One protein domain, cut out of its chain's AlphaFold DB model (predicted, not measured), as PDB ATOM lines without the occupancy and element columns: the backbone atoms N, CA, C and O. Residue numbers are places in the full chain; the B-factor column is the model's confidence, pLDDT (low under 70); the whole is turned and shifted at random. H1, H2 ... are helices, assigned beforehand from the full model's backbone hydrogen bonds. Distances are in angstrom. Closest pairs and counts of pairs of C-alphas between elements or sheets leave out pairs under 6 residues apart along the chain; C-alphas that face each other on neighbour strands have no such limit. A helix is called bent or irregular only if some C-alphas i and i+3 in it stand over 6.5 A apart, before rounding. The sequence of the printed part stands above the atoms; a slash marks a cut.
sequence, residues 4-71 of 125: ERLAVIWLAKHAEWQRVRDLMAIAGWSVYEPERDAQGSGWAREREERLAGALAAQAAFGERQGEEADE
ATOM      1  N   GLU A   4      25.620  -1.359  -2.815       92.25
ATOM      2  CA  GLU A   4      24.603  -0.379  -3.214       92.25
ATOM      3  C   GLU A   4      23.300  -1.089  -3.582       92.25
ATOM      4  O   GLU A   4      22.219  -0.721  -3.118       92.25
ATOM      5  N   ARG A   5      23.403  -2.206  -4.311       91.38
ATOM      6  CA  ARG A   5      22.249  -3.052  -4.640       91.38
ATOM      7  C   ARG A   5      21.530  -3.582  -3.397       91.38
ATOM      8  O   ARG A   5      20.301  -3.614  -3.366       91.38
ATOM      9  N   LEU A   6      22.274  -3.983  -2.367       94.12
ATOM     10  CA  LEU A   6      21.689  -4.402  -1.091       94.12
ATOM     11  C   LEU A   6      20.959  -3.253  -0.390       94.12
ATOM     12  O   LEU A   6      19.859  -3.464   0.115       94.12
ATOM     13  N   ALA A   7      21.527  -2.046  -0.384       94.56
ATOM     14  CA  ALA A   7      20.885  -0.877   0.215       94.56
ATOM     15  C   ALA A   7      19.536  -0.561  -0.454       94.56
ATOM     16  O   ALA A   7      18.541  -0.352   0.240       94.56
ATOM     17  N   VAL A   8      19.470  -0.626  -1.788       95.94
ATOM     18  CA  VAL A   8      18.220  -0.437  -2.546       95.94
ATOM     19  C   VAL A   8      17.172  -1.491  -2.175       95.94
ATOM     20  O   VAL A   8      16.011  -1.158  -1.943       95.94
ATOM     21  N   ILE A   9      17.574  -2.762  -2.062       94.12
ATOM     22  CA  ILE A   9      16.667  -3.849  -1.660       94.12
ATOM     23  C   ILE A   9      16.126  -3.618  -0.245       94.12
ATOM     24  O   ILE A   9      14.934  -3.817  -0.004       94.12
ATOM     25  N   TRP A  10      16.979  -3.203   0.689       95.69
ATOM     26  CA  TRP A  10      16.566  -2.938   2.065       95.69
ATOM     27  C   TRP A  10      15.616  -1.749   2.172       95.69
ATOM     28  O   TRP A  10      14.614  -1.851   2.877       95.69
ATOM     29  N   LEU A  11      15.872  -0.669   1.430       96.81
ATOM     30  CA  LEU A  11      14.967   0.479   1.357       96.81
ATOM     31  C   LEU A  11      13.594   0.078   0.808       96.81
ATOM     32  O   LEU A  11      12.575   0.408   1.410       96.81
ATOM     33  N   ALA A  12      13.561  -0.700  -0.277       93.44
ATOM     34  CA  ALA A  12      12.311  -1.192  -0.853       93.44
ATOM     35  C   ALA A  12      11.540  -2.098   0.122       93.44
ATOM     36  O   ALA A  12      10.329  -1.954   0.279       93.44
ATOM     37  N   LYS A  13      12.235  -3.001   0.829       93.75
ATOM     38  CA  LYS A  13      11.618  -3.845   1.865       93.75
ATOM     39  C   LYS A  13      11.058  -3.016   3.016       93.75
ATOM     40  O   LYS A  13       9.982  -3.326   3.511       93.75
ATOM     41  N   HIS A  14      11.780  -1.989   3.453       96.69
ATOM     42  CA  HIS A  14      11.322  -1.128   4.537       96.69
ATOM     43  C   HIS A  14      10.060  -0.350   4.151       96.69
ATOM     44  O   HIS A  14       9.097  -0.353   4.914       96.69
ATOM     45  N   ALA A  15      10.042   0.244   2.954       96.31
ATOM     46  CA  ALA A  15       8.872   0.941   2.424       96.31
ATOM     47  C   ALA A  15       7.652   0.010   2.312       96.31
ATOM     48  O   ALA A  15       6.537   0.394   2.660       96.31
ATOM     49  N   GLU A  16       7.866  -1.242   1.904       94.25
ATOM     50  CA  GLU A  16       6.791  -2.228   1.826       94.25
ATOM     51  C   GLU A  16       6.221  -2.591   3.205       94.25
ATOM     52  O   GLU A  16       5.007  -2.640   3.387       94.25
ATOM     53  N   TRP A  17       7.076  -2.771   4.215       94.94
ATOM     54  CA  TRP A  17       6.604  -3.008   5.582       94.94
ATOM     55  C   TRP A  17       5.835  -1.817   6.160       94.94
ATOM     56  O   TRP A  17       4.883  -2.017   6.916       94.94
ATOM     57  N   GLN A  18       6.209  -0.587   5.797       96.88
ATOM     58  CA  GLN A  18       5.446   0.607   6.162       96.88
ATOM     59  C   GLN A  18       4.060   0.598   5.507       96.88
ATOM     60  O   GLN A  18       3.070   0.779   6.211       96.88
ATOM     61  N   ARG A  19       3.970   0.287   4.205       96.19
ATOM     62  CA  ARG A  19       2.689   0.159   3.491       96.19
ATOM     63  C   ARG A  19       1.776  -0.876   4.148       96.19
ATOM     64  O   ARG A  19       0.611  -0.582   4.395       96.19
ATOM     65  N   VAL A  20       2.301  -2.066   4.457       95.69
ATOM     66  CA  VAL A  20       1.534  -3.142   5.109       95.69
ATOM     67  C   VAL A  20       1.025  -2.704   6.480       95.69
ATOM     68  O   VAL A  20      -0.150  -2.889   6.788       95.69
ATOM     69  N   ARG A  21       1.883  -2.080   7.295       95.75
ATOM     70  CA  ARG A  21       1.488  -1.549   8.606       95.75
ATOM     71  C   ARG A  21       0.357  -0.528   8.476       95.75
ATOM     72  O   ARG A  21      -0.616  -0.607   9.221       95.75
ATOM     73  N   ASP A  22       0.488   0.418   7.555       96.69
ATOM     74  CA  ASP A  22      -0.486   1.495   7.381       96.69
ATOM     75  C   ASP A  22      -1.820   0.945   6.845       96.69
ATOM     76  O   ASP A  22      -2.883   1.324   7.335       96.69
ATOM     77  N   LEU A  23      -1.775  -0.033   5.931       95.94
ATOM     78  CA  LEU A  23      -2.948  -0.783   5.472       95.94
ATOM     79  C   LEU A  23      -3.663  -1.482   6.637       95.94
ATOM     80  O   LEU A  23      -4.875  -1.332   6.790       95.94
ATOM     81  N   MET A  24      -2.921  -2.215   7.472       96.25
ATOM     82  CA  MET A  24      -3.484  -2.903   8.636       96.25
ATOM     83  C   MET A  24      -4.109  -1.924   9.632       96.25
ATOM     84  O   MET A  24      -5.183  -2.201  10.162       96.25
ATOM     85  N   ALA A  25      -3.476  -0.771   9.861       96.06
ATOM     86  CA  ALA A  25      -3.995   0.261  10.752       96.06
ATOM     87  C   ALA A  25      -5.305   0.870  10.228       96.06
ATOM     88  O   ALA A  25      -6.266   0.991  10.984       96.06
ATOM     89  N   ILE A  26      -5.366   1.203   8.933       95.75
ATOM     90  CA  ILE A  26      -6.567   1.757   8.284       95.75
ATOM     91  C   ILE A  26      -7.716   0.747   8.306       95.75
ATOM     92  O   ILE A  26      -8.862   1.108   8.567       95.75
ATOM     93  N   ALA A  27      -7.418  -0.522   8.037       93.06
ATOM     94  CA  ALA A  27      -8.421  -1.570   7.931       93.06
ATOM     95  C   ALA A  27      -8.776  -2.227   9.283       93.06
ATOM     96  O   ALA A  27      -9.654  -3.091   9.335       93.06
ATOM     97  N   GLY A  28      -8.107  -1.824  10.371       95.06
ATOM     98  CA  GLY A  28      -8.324  -2.346  11.720       95.06
ATOM     99  C   GLY A  28      -7.904  -3.810  11.893       95.06
ATOM    100  O   GLY A  28      -8.491  -4.526  12.702       95.06
ATOM    101  N   TRP A  29      -6.931  -4.287  11.114       95.31
ATOM    102  CA  TRP A  29      -6.485  -5.679  11.159       95.31
ATOM    103  C   TRP A  29      -5.447  -5.886  12.258       95.31
ATOM    104  O   TRP A  29      -4.425  -5.206  12.306       95.31
ATOM    105  N   SER A  30      -5.684  -6.877  13.114       92.06
ATOM    106  CA  SER A  30      -4.712  -7.315  14.120       92.06
ATOM    107  C   SER A  30      -3.653  -8.264  13.549       92.06
ATOM    108  O   SER A  30      -2.573  -8.389  14.123       92.06
ATOM    109  N   VAL A  31      -3.944  -8.914  12.418       94.12
ATOM    110  CA  VAL A  31      -3.069  -9.868  11.723       94.12
ATOM    111  C   VAL A  31      -3.086  -9.565  10.227       94.12
ATOM    112  O   VAL A  31      -4.131  -9.240   9.667       94.12
ATOM    113  N   TYR A  32      -1.918  -9.635   9.589       92.38
ATOM    114  CA  TYR A  32      -1.803  -9.461   8.145       92.38
ATOM    115  C   TYR A  32      -2.248 -10.731   7.414       92.38
ATOM    116  O   TYR A  32      -1.677 -11.798   7.632       92.38
ATOM    117  N   GLU A  33      -3.222 -10.589   6.519       90.50
ATOM    118  CA  GLU A  33      -3.711 -11.646   5.630       90.50
ATOM    119  C   GLU A  33      -3.453 -11.199   4.178       90.50
ATOM    120  O   GLU A  33      -4.114 -10.264   3.709       90.50
ATOM    121  N   PRO A  34      -2.472 -11.796   3.473       88.31
ATOM    122  CA  PRO A  34      -2.075 -11.379   2.125       88.31
ATOM    123  C   PRO A  34      -3.232 -11.312   1.122       88.31
ATOM    124  O   PRO A  34      -3.269 -10.422   0.276       88.31
ATOM    125  N   GLU A  35      -4.205 -12.211   1.248       89.06
ATOM    126  CA  GLU A  35      -5.376 -12.330   0.374       89.06
ATOM    127  C   GLU A  35      -6.308 -11.115   0.479       89.06
ATOM    128  O   GLU A  35      -7.087 -10.838  -0.433       89.06
ATOM    129  N   ARG A  36      -6.232 -10.371   1.589       91.50
ATOM    130  CA  ARG A  36      -7.007  -9.142   1.813       91.50
ATOM    131  C   ARG A  36      -6.275  -7.898   1.329       91.50
ATOM    132  O   ARG A  36      -6.899  -6.851   1.153       91.50
ATOM    133  N   ASP A  37      -4.977  -8.005   1.071       94.50
ATOM    134  CA  ASP A  37      -4.184  -6.965   0.436       94.50
ATOM    135  C   ASP A  37      -4.238  -7.112  -1.088       94.50
ATOM    136  O   ASP A  37      -3.430  -7.806  -1.708       94.50
ATOM    137  N   ALA A  38      -5.199  -6.424  -1.705       91.88
ATOM    138  CA  ALA A  38      -5.379  -6.440  -3.155       91.88
ATOM    139  C   ALA A  38      -4.115  -5.996  -3.916       91.88
ATOM    140  O   ALA A  38      -3.814  -6.537  -4.981       91.88
ATOM    141  N   GLN A  39      -3.358  -5.039  -3.369       92.44
ATOM    142  CA  GLN A  39      -2.132  -4.549  -3.993       92.44
ATOM    143  C   GLN A  39      -1.011  -5.591  -3.895       92.44
ATOM    144  O   GLN A  39      -0.399  -5.930  -4.907       92.44
ATOM    145  N   GLY A  40      -0.773  -6.135  -2.698       91.25
ATOM    146  CA  GLY A  40       0.230  -7.179  -2.474       91.25
ATOM    147  C   GLY A  40      -0.064  -8.453  -3.268       91.25
ATOM    148  O   GLY A  40       0.831  -9.000  -3.916       91.25
ATOM    149  N   SER A  41      -1.328  -8.879  -3.300       90.88
ATOM    150  CA  SER A  41      -1.791 -10.014  -4.105       90.88
ATOM    151  C   SER A  41      -1.611  -9.775  -5.608       90.88
ATOM    152  O   SER A  41      -1.165 -10.671  -6.328       90.88
ATOM    153  N   GLY A  42      -1.885  -8.558  -6.094       93.81
ATOM    154  CA  GLY A  42      -1.632  -8.174  -7.485       93.81
ATOM    155  C   GLY A  42      -0.156  -8.305  -7.867       93.81
ATOM    156  O   GLY A  42       0.177  -8.967  -8.848       93.81
ATOM    157  N   TRP A  43       0.744  -7.766  -7.044       92.62
ATOM    158  CA  TRP A  43       2.188  -7.865  -7.275       92.62
ATOM    159  C   TRP A  43       2.734  -9.292  -7.179       92.62
ATOM    160  O   TRP A  43       3.680  -9.639  -7.897       92.62
ATOM    161  N   ALA A  44       2.174 -10.123  -6.296       90.25
ATOM    162  CA  ALA A  44       2.528 -11.536  -6.205       90.25
ATOM    163  C   ALA A  44       2.190 -12.264  -7.513       90.25
ATOM    164  O   ALA A  44       3.063 -12.920  -8.086       90.25
ATOM    165  N   ARG A  45       0.978 -12.041  -8.036       91.56
ATOM    166  CA  ARG A  45       0.527 -12.603  -9.311       91.56
ATOM    167  C   ARG A  45       1.380 -12.135 -10.490       91.56
ATOM    168  O   ARG A  45       1.858 -12.960 -11.256       91.56
ATOM    169  N   GLU A  46       1.675 -10.841 -10.598       93.75
ATOM    170  CA  GLU A  46       2.548 -10.311 -11.661       93.75
ATOM    171  C   GLU A  46       3.964 -10.911 -11.629       93.75
ATOM    172  O   GLU A  46       4.631 -11.066 -12.657       93.75
ATOM    173  N   ARG A  47       4.478 -11.213 -10.432       90.88
ATOM    174  CA  ARG A  47       5.786 -11.857 -10.282       90.88
ATOM    175  C   ARG A  47       5.738 -13.314 -10.719       90.88
ATOM    176  O   ARG A  47       6.686 -13.761 -11.361       90.88
ATOM    177  N   GLU A  48       4.670 -14.022 -10.376       93.38
ATOM    178  CA  GLU A  48       4.435 -15.395 -10.811       93.38
ATOM    179  C   GLU A  48       4.278 -15.477 -12.333       93.38
ATOM    180  O   GLU A  48       4.970 -16.267 -12.968       93.38
ATOM    181  N   GLU A  49       3.497 -14.578 -12.937       95.31
ATOM    182  CA  GLU A  49       3.344 -14.461 -14.393       95.31
ATOM    183  C   GLU A  49       4.694 -14.197 -15.085       95.31
ATOM    184  O   GLU A  49       5.031 -14.855 -16.073       95.31
ATOM    185  N   ARG A  50       5.530 -13.297 -14.543       94.62
ATOM    186  CA  ARG A  50       6.890 -13.074 -15.069       94.62
ATOM    187  C   ARG A  50       7.788 -14.296 -14.940       94.62
ATOM    188  O   ARG A  50       8.572 -14.558 -15.851       94.62
ATOM    189  N   LEU A  51       7.723 -15.009 -13.818       93.75
ATOM    190  CA  LEU A  51       8.516 -16.219 -13.614       93.75
ATOM    191  C   LEU A  51       8.085 -17.315 -14.593       93.75
ATOM    192  O   LEU A  51       8.937 -17.893 -15.262       93.75
ATOM    193  N   ALA A  52       6.780 -17.547 -14.724       94.69
ATOM    194  CA  ALA A  52       6.220 -18.494 -15.678       94.69
ATOM    195  C   ALA A  52       6.627 -18.142 -17.117       94.69
ATOM    196  O   ALA A  52       7.093 -19.009 -17.853       94.69
ATOM    197  N   GLY A  53       6.548 -16.861 -17.495       93.06
ATOM    198  CA  GLY A  53       7.003 -16.383 -18.801       93.06
ATOM    199  C   GLY A  53       8.501 -16.604 -19.041       93.06
ATOM    200  O   GLY A  53       8.892 -17.043 -20.121       93.06
ATOM    201  N   ALA A  54       9.348 -16.361 -18.035       92.88
ATOM    202  CA  ALA A  54      10.788 -16.608 -18.135       92.88
ATOM    203  C   ALA A  54      11.112 -18.103 -18.297       92.88
ATOM    204  O   ALA A  54      11.959 -18.458 -19.117       92.88
ATOM    205  N   LEU A  55      10.417 -18.973 -17.559       93.69
ATOM    206  CA  LEU A  55      10.564 -20.425 -17.675       93.69
ATOM    207  C   LEU A  55      10.100 -20.933 -19.046       93.69
ATOM    208  O   LEU A  55      10.804 -21.721 -19.672       93.69
ATOM    209  N   ALA A  56       8.968 -20.440 -19.552       93.31
ATOM    210  CA  ALA A  56       8.477 -20.784 -20.885       93.31
ATOM    211  C   ALA A  56       9.444 -20.329 -21.989       93.31
ATOM    212  O   ALA A  56       9.735 -21.084 -22.916       93.31
ATOM    213  N   ALA A  57      10.002 -19.120 -21.874       90.31
ATOM    214  CA  ALA A  57      11.003 -18.620 -22.814       90.31
ATOM    215  C   ALA A  57      12.289 -19.463 -22.793       90.31
ATOM    216  O   ALA A  57      12.864 -19.733 -23.850       90.31
ATOM    217  N   GLN A  58      12.722 -19.900 -21.607       85.62
ATOM    218  CA  GLN A  58      13.864 -20.797 -21.449       85.62
ATOM    219  C   GLN A  58      13.600 -22.168 -22.087       85.62
ATOM    220  O   GLN A  58      14.461 -22.667 -22.808       85.62
ATOM    221  N   ALA A  59      12.417 -22.750 -21.868       87.75
ATOM    222  CA  ALA A  59      12.021 -24.020 -22.471       87.75
ATOM    223  C   ALA A  59      11.999 -23.933 -24.005       87.75
ATOM    224  O   ALA A  59      12.673 -24.715 -24.669       87.75
ATOM    225  N   ALA A  60      11.350 -22.909 -24.563       84.81
ATOM    226  CA  ALA A  60      11.289 -22.695 -26.010       84.81
ATOM    227  C   ALA A  60      12.670 -22.436 -26.638       84.81
ATOM    228  O   ALA A  60      12.908 -22.750 -27.800       84.81
ATOM    229  N   PHE A  61      13.596 -21.822 -25.896       77.25
ATOM    230  CA  PHE A  61      14.980 -21.676 -26.347       77.25
ATOM    231  C   PHE A  61      15.726 -23.016 -26.352       77.25
ATOM    232  O   PHE A  61      16.465 -23.284 -27.295       77.25
ATOM    233  N   GLY A  62      15.506 -23.858 -25.338       76.94
ATOM    234  CA  GLY A  62      16.054 -25.212 -25.285       76.94
ATOM    235  C   GLY A  62      15.545 -26.105 -26.418       76.94
ATOM    236  O   GLY A  62      16.346 -26.790 -27.044       76.94
ATOM    237  N   GLU A  63      14.249 -26.045 -26.732       73.19
ATOM    238  CA  GLU A  63      13.649 -26.781 -27.858       73.19
ATOM    239  C   GLU A  63      14.281 -26.378 -29.195       73.19
ATOM    240  O   GLU A  63      14.749 -27.242 -29.928       73.19
ATOM    241  N   ARG A  64      14.420 -25.070 -29.465       66.75
ATOM    242  CA  ARG A  64      15.093 -24.580 -30.683       66.75
ATOM    243  C   ARG A  64      16.553 -25.024 -30.785       66.75
ATOM    244  O   ARG A  64      17.014 -25.340 -31.874       66.75
ATOM    245  N   GLN A  65      17.290 -25.048 -29.673       66.62
ATOM    246  CA  GLN A  65      18.665 -25.559 -29.676       66.62
ATOM    247  C   GLN A  65      18.730 -27.070 -29.907       66.62
ATOM    248  O   GLN A  65      19.670 -27.530 -30.548       66.62
ATOM    249  N   GLY A  66      17.759 -27.831 -29.398       67.12
ATOM    250  CA  GLY A  66      17.623 -29.258 -29.690       67.12
ATOM    251  C   GLY A  66      17.365 -29.503 -31.176       67.12
ATOM    252  O   GLY A  66      18.087 -30.272 -31.797       67.12
ATOM    253  N   GLU A  67      16.420 -28.768 -31.767       61.91
ATOM    254  CA  GLU A  67      16.119 -28.833 -33.204       61.91
ATOM    255  C   GLU A  67      17.330 -28.456 -34.079       61.91
ATOM    256  O   GLU A  67      17.612 -29.135 -35.064       61.91
ATOM    257  N   GLU A  68      18.093 -27.417 -33.714       59.59
ATOM    258  CA  GLU A  68      19.325 -27.037 -34.428       59.59
ATOM    259  C   GLU A  68      20.468 -28.051 -34.249       59.59
ATOM    260  O   GLU A  68      21.302 -28.195 -35.144       59.59
ATOM    261  N   ALA A  69      20.541 -28.731 -33.101       60.69
ATOM    262  CA  ALA A  69      21.551 -29.754 -32.831       60.69
ATOM    263  C   ALA A  69      21.244 -31.083 -33.540       60.69
ATOM    264  O   ALA A  69      22.175 -31.788 -33.934       60.69
ATOM    265  N   ASP A  70      19.961 -31.396 -33.730       60.06
ATOM    266  CA  ASP A  70      19.491 -32.581 -34.451       60.06
ATOM    267  C   ASP A  70      19.493 -32.389 -35.984       60.06
ATOM    268  O   ASP A  70      19.335 -33.353 -36.742       60.06
ATOM    269  N   GLU A  71      19.733 -31.169 -36.479       60.97
ATOM    270  CA  GLU A  71      19.965 -30.906 -37.899       60.97
ATOM    271  C   GLU A  71      21.320 -31.504 -38.332       60.97
ATOM    272  O   GLU A  71      22.397 -30.977 -38.040       60.97
TER     273      GLU A  71
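What this domain is: This is residues 4 to 71 of the 125 residues of an uncharacterized protein of Streptomyces toyocaensis (UniProt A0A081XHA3). Two long helices form an open V: the longer one, H2, makes one arm, H1 makes the other, and a loop of residues 28 to 37 joins them at the narrow end. The far parts of both arms stick out free, residues 45 to 71 on the H2 side and residues 4 to 15 of H1. The printed part has 68 residues, with two named helices in the order H1, H2 and no named strand, and its class is all helix. The whole is extended, with a radius of gyration of the C-alphas of 19.4 A and spans of 63 by 32 by 13 A.

Where its parts are: H2, residues 38 to 70, is the longest helix, with 33 residues and 47.8 A from first to last C-alpha. It begins at C-alpha 38 (-5.379, -6.440, -3.155) and ends at C-alpha 70 (19.491, -32.581, -34.451). H1, residues 4 to 27, has 24 residues and measures 34.9 A from C-alpha 4 (24.603, -0.379, -3.214) to C-alpha 27 (-8.421, -1.570, 7.931). Neither helix is bent.

How they stand to each other: H2 and H1 are apart, with no C-alpha of the one within 8 A of the other. The ten residues between them, 28 to 37, form a short link that is not tight. Along H1 the C-alpha x falls from 24.603 at Glu 4 to -8.421 at Ala 27, while along H2 it rises from -5.379 at Ala 38 to 19.491 at Asp 70. In both H1 and H2 every O i to N i+4 pair is within hydrogen-bond range.

The domain as a whole: The two C-alphas farthest apart are those of Gly 28 and Glu 71, at 63.9 A. The first and last printed C-alphas, of Glu 4 and Glu 71, are 46.4 A apart. The printed part has no cut and no long link. The mean pLDDT of the printed part is 89.0, and residues 64 to 71 are under 70.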